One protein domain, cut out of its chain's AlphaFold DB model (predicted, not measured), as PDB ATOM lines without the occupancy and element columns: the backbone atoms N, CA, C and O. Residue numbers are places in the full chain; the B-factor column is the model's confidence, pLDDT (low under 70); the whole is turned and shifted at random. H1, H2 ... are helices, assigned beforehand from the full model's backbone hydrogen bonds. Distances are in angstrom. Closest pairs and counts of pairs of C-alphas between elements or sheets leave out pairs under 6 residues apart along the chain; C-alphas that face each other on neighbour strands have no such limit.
ATOM      1  N   THR A   2      83.224 101.215  -7.505       55.84
ATOM      2  CA  THR A   2      81.860 101.414  -6.988       55.84
ATOM      3  C   THR A   2      81.908 102.311  -5.748       55.84
ATOM      4  O   THR A   2      82.906 102.323  -5.030       55.84
ATOM      5  N   ARG A   3      80.842 103.073  -5.486       55.62
ATOM      6  CA  ARG A   3      80.761 104.030  -4.363       55.62
ATOM      7  C   ARG A   3      81.110 103.396  -3.000       55.62
ATOM      8  O   ARG A   3      81.815 104.010  -2.211       55.62
ATOM      9  N   VAL A   4      80.744 102.128  -2.805       54.97
ATOM     10  CA  VAL A   4      81.079 101.308  -1.622       54.97
ATOM     11  C   VAL A   4      82.591 101.052  -1.486       54.97
ATOM     12  O   VAL A   4      83.143 101.114  -0.392       54.97
ATOM     13  N   ALA A   5      83.298 100.818  -2.596       55.88
ATOM     14  CA  ALA A   5      84.750 100.622  -2.587       55.88
ATOM     15  C   ALA A   5      85.522 101.934  -2.341       55.88
ATOM     16  O   ALA A   5      86.653 101.900  -1.863       55.88
ATOM     17  N   ALA A   6      84.918 103.090  -2.646       57.41
ATOM     18  CA  ALA A   6      85.484 104.399  -2.319       57.41
ATOM     19  C   ALA A   6      85.331 104.754  -0.826       57.41
ATOM     20  O   ALA A   6      86.220 105.399  -0.268       57.41
ATOM     21  N   GLU A   7      84.250 104.305  -0.173       58.56
ATOM     22  CA  GLU A   7      84.041 104.452   1.278       58.56
ATOM     23  C   GLU A   7      85.042 103.622   2.102       58.56
ATOM     24  O   GLU A   7      85.470 104.053   3.171       58.56
ATOM     25  N   TRP A   8      85.488 102.469   1.595       65.50
ATOM     26  CA  TRP A   8      86.407 101.553   2.286       65.50
ATOM     27  C   TRP A   8      87.820 101.571   1.687       65.50
ATOM     28  O   TRP A   8      88.346 100.564   1.213       65.50
ATOM     29  N   SER A   9      88.477 102.731   1.720       84.88
ATOM     30  CA  SER A   9      89.877 102.828   1.295       84.88
ATOM     31  C   SER A   9      90.826 102.315   2.386       84.88
ATOM     32  O   SER A   9      91.075 102.993   3.386       84.88
ATOM     33  N   ALA A  10      91.409 101.132   2.165       85.62
ATOM     34  CA  ALA A  10      92.436 100.561   3.042       85.62
ATOM     35  C   ALA A  10      93.635 101.509   3.235       85.62
ATOM     36  O   ALA A  10      94.153 101.629   4.342       85.62
ATOM     37  N   GLN A  11      94.012 102.243   2.184       88.81
ATOM     38  CA  GLN A  11      95.093 103.225   2.225       88.81
ATOM     39  C   GLN A  11      94.787 104.378   3.191       88.81
ATOM     40  O   GLN A  11      95.573 104.648   4.099       88.81
ATOM     41  N   LYS A  12      93.609 105.010   3.071       88.50
ATOM     42  CA  LYS A  12      93.196 106.090   3.987       88.50
ATOM     43  C   LYS A  12      93.100 105.608   5.435       88.50
ATOM     44  O   LYS A  12      93.438 106.349   6.355       88.50
ATOM     45  N   ARG A  13      92.678 104.357   5.647       89.06
ATOM     46  CA  ARG A  13      92.629 103.741   6.980       89.06
ATOM     47  C   ARG A  13      94.026 103.555   7.580       89.06
ATOM     48  O   ARG A  13      94.215 103.866   8.754       89.06
ATOM     49  N   LEU A  14      94.997 103.087   6.794       91.12
ATOM     50  CA  LEU A  14      96.392 102.957   7.233       91.12
ATOM     51  C   LEU A  14      97.005 104.320   7.574       91.12
ATOM     52  O   LEU A  14      97.622 104.467   8.630       91.12
ATOM     53  N   GLU A  15      96.782 105.330   6.733       93.38
ATOM     54  CA  GLU A  15      97.250 106.699   6.979       93.38
ATOM     55  C   GLU A  15      96.649 107.296   8.255       93.38
ATOM     56  O   GLU A  15      97.362 107.912   9.050       93.38
ATOM     57  N   TYR A  16      95.352 107.081   8.485       91.38
ATOM     58  CA  TYR A  16      94.677 107.513   9.705       91.38
ATOM     59  C   TYR A  16      95.277 106.857  10.955       91.38
ATOM     60  O   TYR A  16      95.623 107.558  11.907       91.38
ATOM     61  N   ILE A  17      95.490 105.536  10.934       92.31
ATOM     62  CA  ILE A  17      96.097 104.800  12.057       92.31
ATOM     63  C   ILE A  17      97.520 105.300  12.341       92.31
ATOM     64  O   ILE A  17      97.889 105.497  13.498       92.31
ATOM     65  N   ALA A  18      98.325 105.542  11.305       94.00
ATOM     66  CA  ALA A  18      99.682 106.058  11.476       94.00
ATOM     67  C   ALA A  18      99.702 107.473  12.085       94.00
ATOM     68  O   ALA A  18     100.611 107.807  12.845       94.00
ATOM     69  N   ARG A  19      98.705 108.309  11.770       93.50
ATOM     70  CA  ARG A  19      98.573 109.663  12.327       93.50
ATOM     71  C   ARG A  19      98.076 109.658  13.768       93.50
ATOM     72  O   ARG A  19      98.625 110.403  14.574       93.50
ATOM     73  N   ILE A  20      97.077 108.836  14.090       93.75
ATOM     74  CA  ILE A  20      96.464 108.830  15.425       93.75
ATOM     75  C   ILE A  20      97.380 108.224  16.492       93.75
ATOM     76  O   ILE A  20      97.375 108.688  17.623       93.75
ATOM     77  N   ARG A  21      98.245 107.270  16.116       92.88
ATOM     78  CA  ARG A  21      99.252 106.655  17.005       92.88
ATOM     79  C   ARG A  21     100.268 107.632  17.613       92.88
ATOM     80  O   ARG A  21     101.070 107.213  18.434       92.88
ATOM     81  N   LYS A  22     100.291 108.891  17.172       95.25
ATOM     82  CA  LYS A  22     101.191 109.931  17.692       95.25
ATOM     83  C   LYS A  22     100.679 110.601  18.965       95.25
ATOM     84  O   LYS A  22     101.415 111.388  19.548       95.25
ATOM     85  N   TYR A  23      99.430 110.345  19.330       95.31
ATOM     86  CA  TYR A  23      98.773 110.954  20.473       95.31
ATOM     87  C   TYR A  23      98.478 109.884  21.514       95.31
ATOM     88  O   TYR A  23      98.073 108.773  21.164       95.31
ATOM     89  N   GLU A  24      98.648 110.247  22.778       93.69
ATOM     90  CA  GLU A  24      98.176 109.429  23.891       93.69
ATOM     91  C   GLU A  24      96.652 109.519  24.007       93.69
ATOM     92  O   GLU A  24      96.018 110.455  23.507       93.69
ATOM     93  N   ALA A  25      96.043 108.534  24.666       90.19
ATOM     94  CA  ALA A  25      94.589 108.439  24.766       90.19
ATOM     95  C   ALA A  25      93.963 109.683  25.419       90.19
ATOM     96  O   ALA A  25      92.896 110.121  24.991       90.19
ATOM     97  N   GLU A  26      94.637 110.294  26.397       94.88
ATOM     98  CA  GLU A  26      94.150 111.495  27.088       94.88
ATOM     99  C   GLU A  26      94.193 112.758  26.214       94.88
ATOM    100  O   GLU A  26      93.570 113.766  26.546       94.88
ATOM    101  N   GLN A  27      94.923 112.723  25.098       94.38
ATOM    102  CA  GLN A  27      95.062 113.844  24.167       94.38
ATOM    103  C   GLN A  27      94.036 113.794  23.027       94.38
ATOM    104  O   GLN A  27      93.967 114.721  22.217       94.38
ATOM    105  N   LEU A  28      93.255 112.715  22.934       94.25
ATOM    106  CA  LEU A  28      92.309 112.479  21.850       94.25
ATOM    107  C   LEU A  28      90.872 112.773  22.288       94.25
ATOM    108  O   LEU A  28      90.371 112.229  23.268       94.25
ATOM    109  N   VAL A  29      90.178 113.582  21.487       92.88
ATOM    110  CA  VAL A  29      88.733 113.804  21.602       92.88
ATOM    111  C   VAL A  29      88.084 113.373  20.294       92.88
ATOM    112  O   VAL A  29      88.439 113.867  19.224       92.88
ATOM    113  N   PHE A  30      87.135 112.442  20.380       89.56
ATOM    114  CA  PHE A  30      86.365 111.969  19.233       89.56
ATOM    115  C   PHE A  30      85.018 112.685  19.194       89.56
ATOM    116  O   PHE A  30      84.293 112.709  20.186       89.56
ATOM    117  N   VAL A  31      84.694 113.255  18.037       91.31
ATOM    118  CA  VAL A  31      83.410 113.905  17.767       91.31
ATOM    119  C   VAL A  31      82.813 113.226  16.545       91.31
ATOM    120  O   VAL A  31      83.493 113.085  15.530       91.31
ATOM    121  N   ASP A  32      81.562 112.799  16.659       89.75
ATOM    122  CA  ASP A  32      80.795 112.203  15.570       89.75
ATOM    123  C   ASP A  32      79.395 112.821  15.534       89.75
ATOM    124  O   ASP A  32      78.848 113.204  16.574       89.75
ATOM    125  N   GLU A  33      78.826 112.932  14.337       91.69
ATOM    126  CA  GLU A  33      77.469 113.431  14.144       91.69
ATOM    127  C   GLU A  33      76.509 112.248  14.009       91.69
ATOM    128  O   GLU A  33      76.429 111.589  12.972       91.69
ATOM    129  N   SER A  34      75.739 111.987  15.063       80.56
ATOM    130  CA  SER A  34      74.663 111.000  15.013       80.56
ATOM    131  C   SER A  34      73.343 111.660  14.618       80.56
ATOM    132  O   SER A  34      72.894 112.591  15.292       80.56
ATOM    133  N   SER A  35      72.662 111.136  13.598       79.50
ATOM    134  CA  SER A  35      71.268 111.497  13.332       79.50
ATOM    135  C   SER A  35      70.335 110.739  14.281       79.50
ATOM    136  O   SER A  35      70.426 109.521  14.436       79.50
ATOM    137  N   VAL A  36      69.432 111.463  14.946       71.94
ATOM    138  CA  VAL A  36      68.457 110.882  15.880       71.94
ATOM    139  C   VAL A  36      67.049 111.132  15.356       71.94
ATOM    140  O   VAL A  36      66.621 112.275  15.216       71.94
ATOM    141  N   ASP A  37      66.302 110.058  15.097       76.00
ATOM    142  CA  ASP A  37      64.864 110.146  14.842       76.00
ATOM    143  C   ASP A  37      64.095 110.089  16.172       76.00
ATOM    144  O   ASP A  37      64.090 109.077  16.881       76.00
ATOM    145  N   HIS A  38      63.396 111.177  16.497       67.38
ATOM    146  CA  HIS A  38      62.562 111.302  17.695       67.38
ATOM    147  C   HIS A  38      61.363 110.334  17.698       67.38
ATOM    148  O   HIS A  38      60.773 110.084  18.749       67.38
ATOM    149  N   ARG A  39      60.982 109.768  16.545       65.12
ATOM    150  CA  ARG A  39      59.929 108.740  16.447       65.12
ATOM    151  C   ARG A  39      60.455 107.326  16.706       65.12
ATOM    152  O   ARG A  39      59.669 106.436  17.034       65.12
ATOM    153  N   MET A  40      61.767 107.119  16.587       55.81
ATOM    154  CA  MET A  40      62.443 105.829  16.751       55.81
ATOM    155  C   MET A  40      63.404 105.786  17.945       55.81
ATOM    156  O   MET A  40      64.214 104.866  18.032       55.81
ATOM    157  N   THR A  41      63.282 106.692  18.921       57.41
ATOM    158  CA  THR A  41      64.119 106.662  20.140       57.41
ATOM    159  C   THR A  41      64.056 105.306  20.859       57.41
ATOM    160  O   THR A  41      65.005 104.899  21.519       57.41
ATOM    161  N   TYR A  42      62.962 104.558  20.674       58.28
ATOM    162  CA  TYR A  42      62.836 103.175  21.121       58.28
ATOM    163  C   TYR A  42      62.538 102.235  19.953       58.28
ATOM    164  O   TYR A  42      61.412 102.213  19.438       58.28
ATOM    165  N   CYS A  43      63.498 101.367  19.611       60.69
ATOM    166  CA  CYS A  43      63.302 100.262  18.673       60.69
ATOM    167  C   CYS A  43      61.953  99.571  18.927       60.69
ATOM    168  O   CYS A  43      61.613  99.213  20.055       60.69
ATOM    169  N   GLY A  44      61.142  99.408  17.874       56.81
ATOM    170  CA  GLY A  44      59.829  98.733  17.856       56.81
ATOM    171  C   GLY A  44      59.747  97.428  18.654       56.81
ATOM    172  O   GLY A  44      58.675  97.014  19.090       56.81
ATOM    173  N   ARG A  45      60.896  96.775  18.811       63.88
ATOM    174  CA  ARG A  45      61.073  95.403  19.249       63.88
ATOM    175  C   ARG A  45      62.148  95.412  20.328       63.88
ATOM    176  O   ARG A  45      63.320  95.595  20.020       63.88
ATOM    177  N   ALA A  46      61.731  95.247  21.573       62.88
ATOM    178  CA  ALA A  46      62.627  94.907  22.666       62.88
ATOM    179  C   ALA A  46      62.329  93.463  23.073       62.88
ATOM    180  O   ALA A  46      61.180  93.017  23.012       62.88
ATOM    181  N   TRP A  47      63.368  92.728  23.443       63.16
ATOM    182  CA  TRP A  47      63.269  91.371  23.961       63.16
ATOM    183  C   TRP A  47      63.675  91.409  25.429       63.16
ATOM    184  O   TRP A  47      64.631  92.089  25.795       63.16
ATOM    185  N   SER A  48      62.920  90.725  26.280       62.50
ATOM    186  CA  SER A  48      63.358  90.433  27.641       62.50
ATOM    187  C   SER A  48      64.574  89.507  27.603       62.50
ATOM    188  O   SER A  48      64.777  88.773  26.635       62.50
ATOM    189  N   ILE A  49      65.348  89.499  28.687       64.06
ATOM    190  CA  ILE A  49      66.514  88.615  28.859       64.06
ATOM    191  C   ILE A  49      66.121  87.131  28.701       64.06
ATOM    192  O   ILE A  49      66.922  86.326  28.247       64.06
ATOM    193  N   ILE A  50      64.864  86.783  28.998       74.50
ATOM    194  CA  ILE A  50      64.313  85.417  28.927       74.50
ATOM    195  C   ILE A  50      63.705  85.120  27.531       74.50
ATOM    196  O   ILE A  50      63.085  84.088  27.306       74.50
ATOM    197  N   GLY A  51      63.876  86.013  26.549       71.31
ATOM    198  CA  GLY A  51      63.465  85.773  25.158       71.31
ATOM    199  C   GLY A  51      61.987  86.046  24.859       71.31
ATOM    200  O   GLY A  51      61.518  85.780  23.756       71.31
ATOM    201  N   MET A  52      61.234  86.627  25.794       71.19
ATOM    202  CA  MET A  52      59.875  87.108  25.522       71.19
ATOM    203  C   MET A  52      59.907  88.521  24.944       71.19
ATOM    204  O   MET A  52      60.643  89.377  25.438       71.19
ATOM    205  N   LYS A  53      59.075  88.800  23.935       67.19
ATOM    206  CA  LYS A  53      58.906  90.150  23.383       67.19
ATOM    207  C   LYS A  53      58.399  91.095  24.478       67.19
ATOM    208  O   LYS A  53      57.366  90.840  25.093       67.19
ATOM    209  N   ALA A  54      59.115  92.186  24.716       63.38
ATOM    210  CA  ALA A  54      58.735  93.177  25.709       63.38
ATOM    211  C   ALA A  54      57.412  93.847  25.305       63.38
ATOM    212  O   ALA A  54      57.300  94.422  24.219       63.38
ATOM    213  N   GLN A  55      56.409  93.775  26.182       65.19
ATOM    214  CA  GLN A  55      55.101  94.410  25.977       65.19
ATOM    215  C   GLN A  55      55.118  95.913  26.303       65.19
ATOM    216  O   GLN A  55      54.345  96.680  25.734       65.19
ATOM    217  N   ARG A  56      56.030  96.355  27.178       62.34
ATOM    218  CA  ARG A  56      56.277  97.763  27.519       62.34
ATOM    219  C   ARG A  56      57.767  98.066  27.393       62.34
ATOM    220  O   ARG A  56      58.586  97.306  27.895       62.34
TER     221      ARG A  56
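This is residues 2 to 56 of the 65 residues of an uncharacterized protein of Pisolithus microcarpus 441 (UniProt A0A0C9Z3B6). What appears first? Little regular structure: helix H2, with short H1 before it, and a long tail, residues 21 to 56, which leads far from H2 and loosely folds back near its end. What makes it up? The printed part has 55 residues with two named helices, H1 then H2, and no named strand; it is all helix by class, though only 16 residues are in named elements, under half. How large is it? It is extended, with radius of gyration of the C-alphas 19.5 A and spans of 49 by 37 by 26 A.

Where is H2? Residues 10 to 20 run 15.4 A, ending at C-alpha 20, (96.464, 108.830, 15.425). Where is H1? Residues 3 to 7 run 6.5 A from C-alpha 3, (80.761, 104.030, -4.363).

How does H1 stand to H2? They are apart, joined by a tight link of 2 residues. And their backbones? In both, every O i to N i+4 pair is within hydrogen-bond range.

How far does it reach? The farthest C-alphas, of Lys 22 and Gln 55, are 49.3 A apart; the printed part has no cut. Where is pLDDT under 70? At residues 2 to 8, 38 to 49 and 53 to 56.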